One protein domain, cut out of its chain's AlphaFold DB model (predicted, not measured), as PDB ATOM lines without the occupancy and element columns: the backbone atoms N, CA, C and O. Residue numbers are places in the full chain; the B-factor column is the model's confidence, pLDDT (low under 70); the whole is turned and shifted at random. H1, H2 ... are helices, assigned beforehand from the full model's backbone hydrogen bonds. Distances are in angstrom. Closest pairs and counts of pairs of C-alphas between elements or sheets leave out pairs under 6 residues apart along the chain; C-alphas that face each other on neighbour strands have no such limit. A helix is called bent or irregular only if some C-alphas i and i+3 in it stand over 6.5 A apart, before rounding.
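This is residues 3 to 70 of the 71 residues of the protein "Dolichol phosphate-mannose biosynthesis regulatory protein" of Torulaspora globosa (UniProt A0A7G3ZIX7). Two helices meet near their ends as a lopsided V, a short arm H1 and a much longer arm H2, with a long loop, residues 20 to 36, at the corner where they meet. Both arms stick out into the open, H1 with residues 3 to 12 and H2 with residues 41 to 68, and H2 makes most of the length. The printed part has 68 residues with two named helices, H1 then H2, and no named strand; the class is all helix. The whole is extended, with a radius of gyration of the C-alphas of 19.7 A and spans of 64 by 27 by 17 A.

H1 is residues 3 to 19, 24.4 A from its first C-alpha at (264.162, 273.461, 424.305) to its last. H2 is residues 37 to 68, 47.5 A long, from C-alpha 37 at (259.962, 276.774, 451.281) to C-alpha 68 at (262.755, 231.231, 437.966). H2 is neither bent nor irregular, but only just: C-alphas 40 and 43 are 6.3 A apart.

H1 touches H2 with residues 14 to 18 alone, and H2 touches H1 with residues 39 to 40 alone. Their closest C-alphas, those of Leu 18 and Ala 39, are 5.7 A apart. The helices run opposite ways at a steep tilt of 62 degrees. In H1 every O i to N i+4 pair is within hydrogen-bond range; in H2, 26 of 28 are.

The two C-alphas farthest apart are those of Lys 28 and Ser 70, at 64.0 A. The printed part has no cut, and the link from H1 to H2, 17 residues, is long. Residues 41 to 70 stand free, of which 41 to 68 belong to H2. The mean pLDDT of the printed part is 88.1, and residues 69 to 70 are under 70.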
ATOM      1  N   ARG A   3     264.225 274.209 423.042       90.62
ATOM      2  CA  ARG A   3     264.162 273.461 424.305       90.62
ATOM      3  C   ARG A   3     265.283 273.872 425.255       90.62
ATOM      4  O   ARG A   3     265.037 274.015 426.439       90.62
ATOM      5  N   PHE A   4     266.478 274.126 424.723       91.94
ATOM      6  CA  PHE A   4     267.612 274.589 425.520       91.94
ATOM      7  C   PHE A   4     267.340 275.951 426.172       91.94
ATOM      8  O   PHE A   4     267.502 276.092 427.376       91.94
ATOM      9  N   LEU A   5     266.849 276.928 425.401       93.50
ATOM     10  CA  LEU A   5     266.501 278.250 425.931       93.50
ATOM     11  C   LEU A   5     265.394 278.167 426.987       93.50
ATOM     12  O   LEU A   5     265.490 278.825 428.018       93.50
ATOM     13  N   LEU A   6     264.380 277.328 426.754       94.31
ATOM     14  CA  LEU A   6     263.308 277.095 427.722       94.31
ATOM     15  C   LEU A   6     263.837 276.492 429.025       94.31
ATOM     16  O   LEU A   6     263.518 277.003 430.091       94.31
ATOM     17  N   LEU A   7     264.665 275.446 428.946       93.81
ATOM     18  CA  LEU A   7     265.256 274.797 430.120       93.81
ATOM     19  C   LEU A   7     266.153 275.757 430.904       93.81
ATOM     20  O   LEU A   7     266.054 275.820 432.126       93.81
ATOM     21  N   THR A   8     266.970 276.549 430.209       93.94
ATOM     22  CA  THR A   8     267.813 277.578 430.829       93.94
ATOM     23  C   THR A   8     266.976 278.642 431.532       93.94
ATOM     24  O   THR A   8     267.259 278.979 432.678       93.94
ATOM     25  N   ALA A   9     265.915 279.144 430.896       93.44
ATOM     26  CA  ALA A   9     265.023 280.120 431.521       93.44
ATOM     27  C   ALA A   9     264.334 279.546 432.774       93.44
ATOM     28  O   ALA A   9     264.255 280.224 433.797       93.44
ATOM     29  N   LEU A  10     263.896 278.283 432.716       92.12
ATOM     30  CA  LEU A  10     263.287 277.577 433.848       92.12
ATOM     31  C   LEU A  10     264.275 277.388 435.005       92.12
ATOM     32  O   LEU A  10     263.917 277.613 436.161       92.12
ATOM     33  N   LEU A  11     265.522 277.024 434.695       91.38
ATOM     34  CA  LEU A  11     266.591 276.874 435.680       91.38
ATOM     35  C   LEU A  11     266.882 278.202 436.384       91.38
ATOM     36  O   LEU A  11     266.978 278.233 437.607       91.38
ATOM     37  N   ILE A  12     266.989 279.298 435.627       93.12
ATOM     38  CA  ILE A  12     267.231 280.636 436.182       93.12
ATOM     39  C   ILE A  12     266.061 281.063 437.072       93.12
ATOM     40  O   ILE A  12     266.286 281.526 438.187       93.12
ATOM     41  N   TYR A  13     264.818 280.863 436.620       90.69
ATOM     42  CA  TYR A  13     263.627 281.158 437.420       90.69
ATOM     43  C   TYR A  13     263.641 280.402 438.755       90.69
ATOM     44  O   TYR A  13     263.435 281.001 439.809       90.69
ATOM     45  N   TYR A  14     263.953 279.106 438.722       90.38
ATOM     46  CA  TYR A  14     264.051 278.280 439.924       90.38
ATOM     47  C   TYR A  14     265.229 278.680 440.831       90.38
ATOM     48  O   TYR A  14     265.072 278.728 442.049       90.38
ATOM     49  N   ALA A  15     266.388 279.027 440.265       89.56
ATOM     50  CA  ALA A  15     267.542 279.496 441.031       89.56
ATOM     51  C   ALA A  15     267.241 280.811 441.769       89.56
ATOM     52  O   ALA A  15     267.573 280.949 442.945       89.56
ATOM     53  N   ILE A  16     266.553 281.749 441.109       89.44
ATOM     54  CA  ILE A  16     266.060 282.977 441.747       89.44
ATOM     55  C   ILE A  16     265.039 282.627 442.836       89.44
ATOM     56  O   ILE A  16     265.090 283.204 443.922       89.44
ATOM     57  N   TRP A  17     264.152 281.656 442.579       88.81
ATOM     58  CA  TRP A  17     263.155 281.230 443.560       88.81
ATOM     59  C   TRP A  17     263.800 280.701 444.858       88.81
ATOM     60  O   TRP A  17     263.358 281.015 445.963       88.81
ATOM     61  N   LEU A  18     264.894 279.947 444.725       87.62
ATOM     62  CA  LEU A  18     265.663 279.400 445.847       87.62
ATOM     63  C   LEU A  18     266.424 280.479 446.642       87.62
ATOM     64  O   LEU A  18     266.686 280.297 447.829       87.62
ATOM     65  N   LEU A  19     266.784 281.595 445.998       87.88
ATOM     66  CA  LEU A  19     267.555 282.691 446.601       87.88
ATOM     67  C   LEU A  19     266.693 283.773 447.270       87.88
ATOM     68  O   LEU A  19     267.228 284.554 448.053       87.88
ATOM     69  N   LEU A  20     265.375 283.819 447.036       87.31
ATOM     70  CA  LEU A  20     264.463 284.738 447.745       87.31
ATOM     71  C   LEU A  20     264.645 284.797 449.270       87.31
ATOM     72  O   LEU A  20     264.684 285.917 449.787       87.31
ATOM     73  N   PRO A  21     264.754 283.668 450.001       83.69
ATOM     74  CA  PRO A  21     264.915 283.715 451.448       83.69
ATOM     75  C   PRO A  21     266.281 284.286 451.845       83.69
ATOM     76  O   PRO A  21     266.371 284.991 452.842       83.69
ATOM     77  N   VAL A  22     267.325 284.061 451.036       85.75
ATOM     78  CA  VAL A  22     268.671 284.625 451.253       85.75
ATOM     79  C   VAL A  22     268.667 286.147 451.104       85.75
ATOM     80  O   VAL A  22     269.437 286.840 451.760       85.75
ATOM     81  N   LEU A  23     267.788 286.671 450.251       86.50
ATOM     82  CA  LEU A  23     267.645 288.102 449.996       86.50
ATOM     83  C   LEU A  23     266.585 288.774 450.891       86.50
ATOM     84  O   LEU A  23     266.324 289.961 450.715       86.50
ATOM     85  N   GLU A  24     265.942 288.042 451.811       81.38
ATOM     86  CA  GLU A  24     264.818 288.531 452.636       81.38
ATOM     87  C   GLU A  24     263.660 289.135 451.804       81.38
ATOM     88  O   GLU A  24     262.943 290.060 452.225       81.38
ATOM     89  N   LEU A  25     263.490 288.620 450.583       81.31
ATOM     90  CA  LEU A  25     262.466 289.044 449.622       81.31
ATOM     91  C   LEU A  25     261.250 288.111 449.597       81.31
ATOM     92  O   LEU A  25     260.333 288.325 448.799       81.31
ATOM     93  N   ASP A  26     261.230 287.096 450.459       78.12
ATOM     94  CA  ASP A  26     260.112 286.162 450.561       78.12
ATOM     95  C   ASP A  26     258.805 286.916 450.880       78.12
ATOM     96  O   ASP A  26     258.771 287.834 451.702       78.12
ATOM     97  N   GLY A  27     257.741 286.610 450.137       74.94
ATOM     98  CA  GLY A  27     256.445 287.296 450.221       74.94
ATOM     99  C   GLY A  27     256.385 288.749 449.709       74.94
ATOM    100  O   GLY A  27     255.288 289.298 449.612       74.94
ATOM    101  N   LYS A  28     257.509 289.387 449.344       78.19
ATOM    102  CA  LYS A  28     257.525 290.778 448.826       78.19
ATOM    103  C   LYS A  28     257.359 290.861 447.309       78.19
ATOM    104  O   LYS A  28     256.895 291.874 446.785       78.19
ATOM    105  N   LEU A  29     257.744 289.810 446.587       77.56
ATOM    106  CA  LEU A  29     257.709 289.773 445.125       77.56
ATOM    107  C   LEU A  29     256.436 289.089 444.611       77.56
ATOM    108  O   LEU A  29     256.262 287.884 444.752       77.56
ATOM    109  N   ARG A  30     255.577 289.843 443.905       75.06
ATOM    110  CA  ARG A  30     254.324 289.329 443.304       75.06
ATOM    111  C   ARG A  30     254.545 288.227 442.254       75.06
ATOM    112  O   ARG A  30     253.625 287.474 441.959       75.06
ATOM    113  N   ALA A  31     255.754 288.134 441.697       76.94
ATOM    114  CA  ALA A  31     256.145 287.098 440.739       76.94
ATOM    115  C   ALA A  31     256.286 285.693 441.364       76.94
ATOM    116  O   ALA A  31     256.291 284.705 440.628       76.94
ATOM    117  N   PHE A  32     256.383 285.599 442.697       76.56
ATOM    118  CA  PHE A  32     256.503 284.343 443.439       76.56
ATOM    119  C   PHE A  32     255.337 284.220 444.428       76.56
ATOM    120  O   PHE A  32     255.467 284.584 445.593       76.56
ATOM    121  N   PRO A  33     254.163 283.745 443.969       70.19
ATOM    122  CA  PRO A  33     252.983 283.634 444.823       70.19
ATOM    123  C   PRO A  33     253.103 282.511 445.862       70.19
ATOM    124  O   PRO A  33     252.361 282.508 446.840       70.19
ATOM    125  N   LEU A  34     254.017 281.556 445.651       78.69
ATOM    126  CA  LEU A  34     254.303 280.492 446.602       78.69
ATOM    127  C   LEU A  34     255.527 280.846 447.466       78.69
ATOM    128  O   LEU A  34     256.546 281.273 446.912       78.69
ATOM    129  N   PRO A  35     255.461 280.592 448.787       83.25
ATOM    130  CA  PRO A  35     256.598 280.714 449.695       83.25
ATOM    131  C   PRO A  35     257.835 279.964 449.193       83.25
ATOM    132  O   PRO A  35     257.724 278.875 448.617       83.25
ATOM    133  N   SER A  36     259.030 280.488 449.466       84.31
ATOM    134  CA  SER A  36     260.270 279.862 448.985       84.31
ATOM    135  C   SER A  36     260.546 278.484 449.596       84.31
ATOM    136  O   SER A  36     261.359 277.729 449.068       84.31
ATOM    137  N   ILE A  37     259.852 278.109 450.676       84.62
ATOM    138  CA  ILE A  37     259.962 276.774 451.281       84.62
ATOM    139  C   ILE A  37     259.624 275.654 450.280       84.62
ATOM    140  O   ILE A  37     260.251 274.596 450.290       84.62
ATOM    141  N   TYR A  38     258.694 275.907 449.352       87.25
ATOM    142  CA  TYR A  38     258.316 274.950 448.310       87.25
ATOM    143  C   TYR A  38     259.431 274.713 447.290       87.25
ATOM    144  O   TYR A  38     259.520 273.611 446.745       87.25
ATOM    145  N   ALA A  39     260.320 275.689 447.085       87.81
ATOM    146  CA  ALA A  39     261.484 275.512 446.226       87.81
ATOM    147  C   ALA A  39     262.399 274.403 446.771       87.81
ATOM    148  O   ALA A  39     262.859 273.570 446.003       87.81
ATOM    149  N   VAL A  40     262.586 274.314 448.092       89.12
ATOM    150  CA  VAL A  40     263.411 273.266 448.726       89.12
ATOM    151  C   VAL A  40     262.723 271.898 448.712       89.12
ATOM    152  O   VAL A  40     263.388 270.871 448.593       89.12
ATOM    153  N   PHE A  41     261.390 271.852 448.782       91.31
ATOM    154  CA  PHE A  41     260.653 270.586 448.720       91.31
ATOM    155  C   PHE A  41     260.678 269.932 447.336       91.31
ATOM    156  O   PHE A  41     260.639 268.706 447.249       91.31
ATOM    157  N   LEU A  42     260.779 270.715 446.260       91.06
ATOM    158  CA  LEU A  42     260.814 270.207 444.886       91.06
ATOM    159  C   LEU A  42     261.932 269.160 444.638       91.06
ATOM    160  O   LEU A  42     261.611 268.061 444.176       91.06
ATOM    161  N   PRO A  43     263.218 269.416 444.964       90.19
ATOM    162  CA  PRO A  43     264.287 268.436 444.782       90.19
ATOM    163  C   PRO A  43     264.136 267.235 445.718       90.19
ATOM    164  O   PRO A  43     264.432 266.113 445.316       90.19
ATOM    165  N   ILE A  44     263.629 267.437 446.938       95.19
ATOM    166  CA  ILE A  44     263.389 266.348 447.894       95.19
ATOM    167  C   ILE A  44     262.327 265.389 447.346       95.19
ATOM    168  O   ILE A  44     262.540 264.177 447.324       95.19
ATOM    169  N   ALA A  45     261.206 265.918 446.849       95.12
ATOM    170  CA  ALA A  45     260.150 265.115 446.241       95.12
ATOM    171  C   ALA A  45     260.663 264.347 445.015       95.12
ATOM    172  O   ALA A  45     260.362 263.164 444.861       95.12
ATOM    173  N   LEU A  46     261.483 264.991 444.178       94.50
ATOM    174  CA  LEU A  46     262.081 264.351 443.008       94.50
ATOM    175  C   LEU A  46     262.998 263.182 443.398       94.50
ATOM    176  O   LEU A  46     262.933 262.123 442.774       94.50
ATOM    177  N   LEU A  47     263.807 263.351 444.450       96.81
ATOM    178  CA  LEU A  47     264.643 262.279 444.989       96.81
ATOM    179  C   LEU A  47     263.795 261.127 445.526       96.81
ATOM    180  O   LEU A  47     264.054 259.985 445.163       96.81
ATOM    181  N   ILE A  48     262.769 261.411 446.333       98.06
ATOM    182  CA  ILE A  48     261.882 260.377 446.884       98.06
ATOM    183  C   ILE A  48     261.246 259.574 445.750       98.06
ATOM    184  O   ILE A  48     261.365 258.354 445.735       98.06
ATOM    185  N   ILE A  49     260.645 260.249 444.767       98.12
ATOM    186  CA  ILE A  49     260.008 259.593 443.619       98.12
ATOM    187  C   ILE A  49     261.030 258.749 442.847       98.12
ATOM    188  O   ILE A  49     260.762 257.584 442.556       98.12
ATOM    189  N   GLY A  50     262.213 259.297 442.561       97.31
ATOM    190  CA  GLY A  50     263.279 258.575 441.866       97.31
ATOM    191  C   GLY A  50     263.724 257.317 442.615       97.31
ATOM    192  O   GLY A  50     263.761 256.233 442.034       97.31
ATOM    193  N   PHE A  51     263.992 257.434 443.916       97.94
ATOM    194  CA  PHE A  51     264.372 256.302 444.763       97.94
ATOM    195  C   PHE A  51     263.259 255.265 444.878       97.94
ATOM    196  O   PHE A  51     263.537 254.071 444.804       97.94
ATOM    197  N   THR A  52     262.004 255.691 445.021       97.94
ATOM    198  CA  THR A  52     260.859 254.775 445.059       97.94
ATOM    199  C   THR A  52     260.744 253.989 443.756       97.94
ATOM    200  O   THR A  52     260.550 252.775 443.802       97.94
ATOM    201  N   ILE A  53     260.912 254.643 442.602       98.25
ATOM    202  CA  ILE A  53     260.861 253.978 441.294       98.25
ATOM    203  C   ILE A  53     261.992 252.953 441.167       98.25
ATOM    204  O   ILE A  53     261.727 251.788 440.871       98.25
ATOM    205  N   VAL A  54     263.238 253.359 441.430       98.12
ATOM    206  CA  VAL A  54     264.405 252.467 441.315       98.12
ATOM    207  C   VAL A  54     264.309 251.305 442.305       98.12
ATOM    208  O   VAL A  54     264.513 250.155 441.923       98.12
ATOM    209  N   GLY A  55     263.945 251.577 443.559       97.50
ATOM    210  CA  GLY A  55     263.776 250.551 444.588       97.50
ATOM    211  C   GLY A  55     262.671 249.551 444.244       97.50
ATOM    212  O   GLY A  55     262.873 248.348 444.390       97.50
ATOM    213  N   SER A  56     261.537 250.024 443.718       97.19
ATOM    214  CA  SER A  56     260.437 249.148 443.288       97.19
ATOM    215  C   SER A  56     260.843 248.270 442.107       97.19
ATOM    216  O   SER A  56     260.528 247.081 442.083       97.19
ATOM    217  N   PHE A  57     261.578 248.832 441.144       97.38
ATOM    218  CA  PHE A  57     262.096 248.089 439.998       97.38
ATOM    219  C   PHE A  57     263.067 246.981 440.426       97.38
ATOM    220  O   PHE A  57     262.908 245.830 440.023       97.38
ATOM    221  N   LEU A  58     264.028 247.305 441.296       97.25
ATOM    222  CA  LEU A  58     264.970 246.326 441.843       97.25
ATOM    223  C   LEU A  58     264.253 245.230 442.639       97.25
ATOM    224  O   LEU A  58     264.526 244.049 442.439       97.25
ATOM    225  N   GLY A  59     263.301 245.609 443.498       95.94
ATOM    226  CA  GLY A  59     262.487 244.656 444.251       95.94
ATOM    227  C   GLY A  59     261.722 243.698 443.336       95.94
ATOM    228  O   GLY A  59     261.704 242.496 443.584       95.94
ATOM    229  N   MET A  60     261.155 244.203 442.237       96.38
ATOM    230  CA  MET A  60     260.472 243.373 441.245       96.38
ATOM    231  C   MET A  60     261.427 242.382 440.566       96.38
ATOM    232  O   MET A  60     261.075 241.210 440.443       96.38
ATOM    233  N   MET A  61     262.630 242.815 440.165       95.94
ATOM    234  CA  MET A  61     263.621 241.908 439.567       95.94
ATOM    235  C   MET A  61     264.040 240.791 440.526       95.94
ATOM    236  O   MET A  61     264.105 239.641 440.104       95.94
ATOM    237  N   LEU A  62     264.262 241.097 441.809       95.69
ATOM    238  CA  LEU A  62     264.619 240.087 442.815       95.69
ATOM    239  C   LEU A  62     263.520 239.030 442.992       95.69
ATOM    240  O   LEU A  62     263.806 237.839 443.100       95.69
ATOM    241  N   LEU A  63     262.255 239.458 443.001       94.81
ATOM    242  CA  LEU A  63     261.123 238.539 443.104       94.81
ATOM    243  C   LEU A  63     260.990 237.653 441.858       94.81
ATOM    244  O   LEU A  63     260.688 236.469 441.991       94.81
ATOM    245  N   LEU A  64     261.230 238.204 440.665       91.25
ATOM    246  CA  LEU A  64     261.199 237.455 439.405       91.25
ATOM    247  C   LEU A  64     262.304 236.391 439.347       91.25
ATOM    248  O   LEU A  64     261.998 235.229 439.091       91.25
ATOM    249  N   ASP A  65     263.543 236.765 439.669       85.06
ATOM    250  CA  ASP A  65     264.700 235.858 439.674       85.06
ATOM    251  C   ASP A  65     264.513 234.693 440.660       85.06
ATOM    252  O   ASP A  65     264.708 233.526 440.320       85.06
ATOM    253  N   SER A  66     263.994 234.986 441.861       79.75
ATOM    254  CA  SER A  66     263.696 233.954 442.864       79.75
ATOM    255  C   SER A  66     262.666 232.920 442.397       79.75
ATOM    256  O   SER A  66     262.688 231.773 442.842       79.75
ATOM    257  N   LYS A  67     261.758 233.319 441.498       75.12
ATOM    258  CA  LYS A  67     260.704 232.446 440.983       75.12
ATOM    259  C   LYS A  67     261.245 231.497 439.916       75.12
ATOM    260  O   LYS A  67     260.860 230.331 439.914       75.12
ATOM    261  N   GLU A  68     262.147 231.985 439.068       72.81
ATOM    262  CA  GLU A  68     262.755 231.231 437.966       72.81
ATOM    263  C   GLU A  68     263.682 230.109 438.458       72.81
ATOM    264  O   GLU A  68     263.682 229.026 437.887       72.81
ATOM    265  N   TYR A  69     264.391 230.302 439.577       61.25
ATOM    266  CA  TYR A  69     265.226 229.247 440.177       61.25
ATOM    267  C   TYR A  69     264.420 228.096 440.818       61.25
ATOM    268  O   TYR A  69     264.970 227.039 441.117       61.25
ATOM    269  N   SER A  70     263.122 228.295 441.074       59.66
ATOM    270  CA  SER A  70     262.275 227.333 441.803       59.66
ATOM    271  C   SER A  70     261.468 226.371 440.917       59.66
ATOM    272  O   SER A  70     260.752 225.520 441.451       59.66
TER     273      SER A  70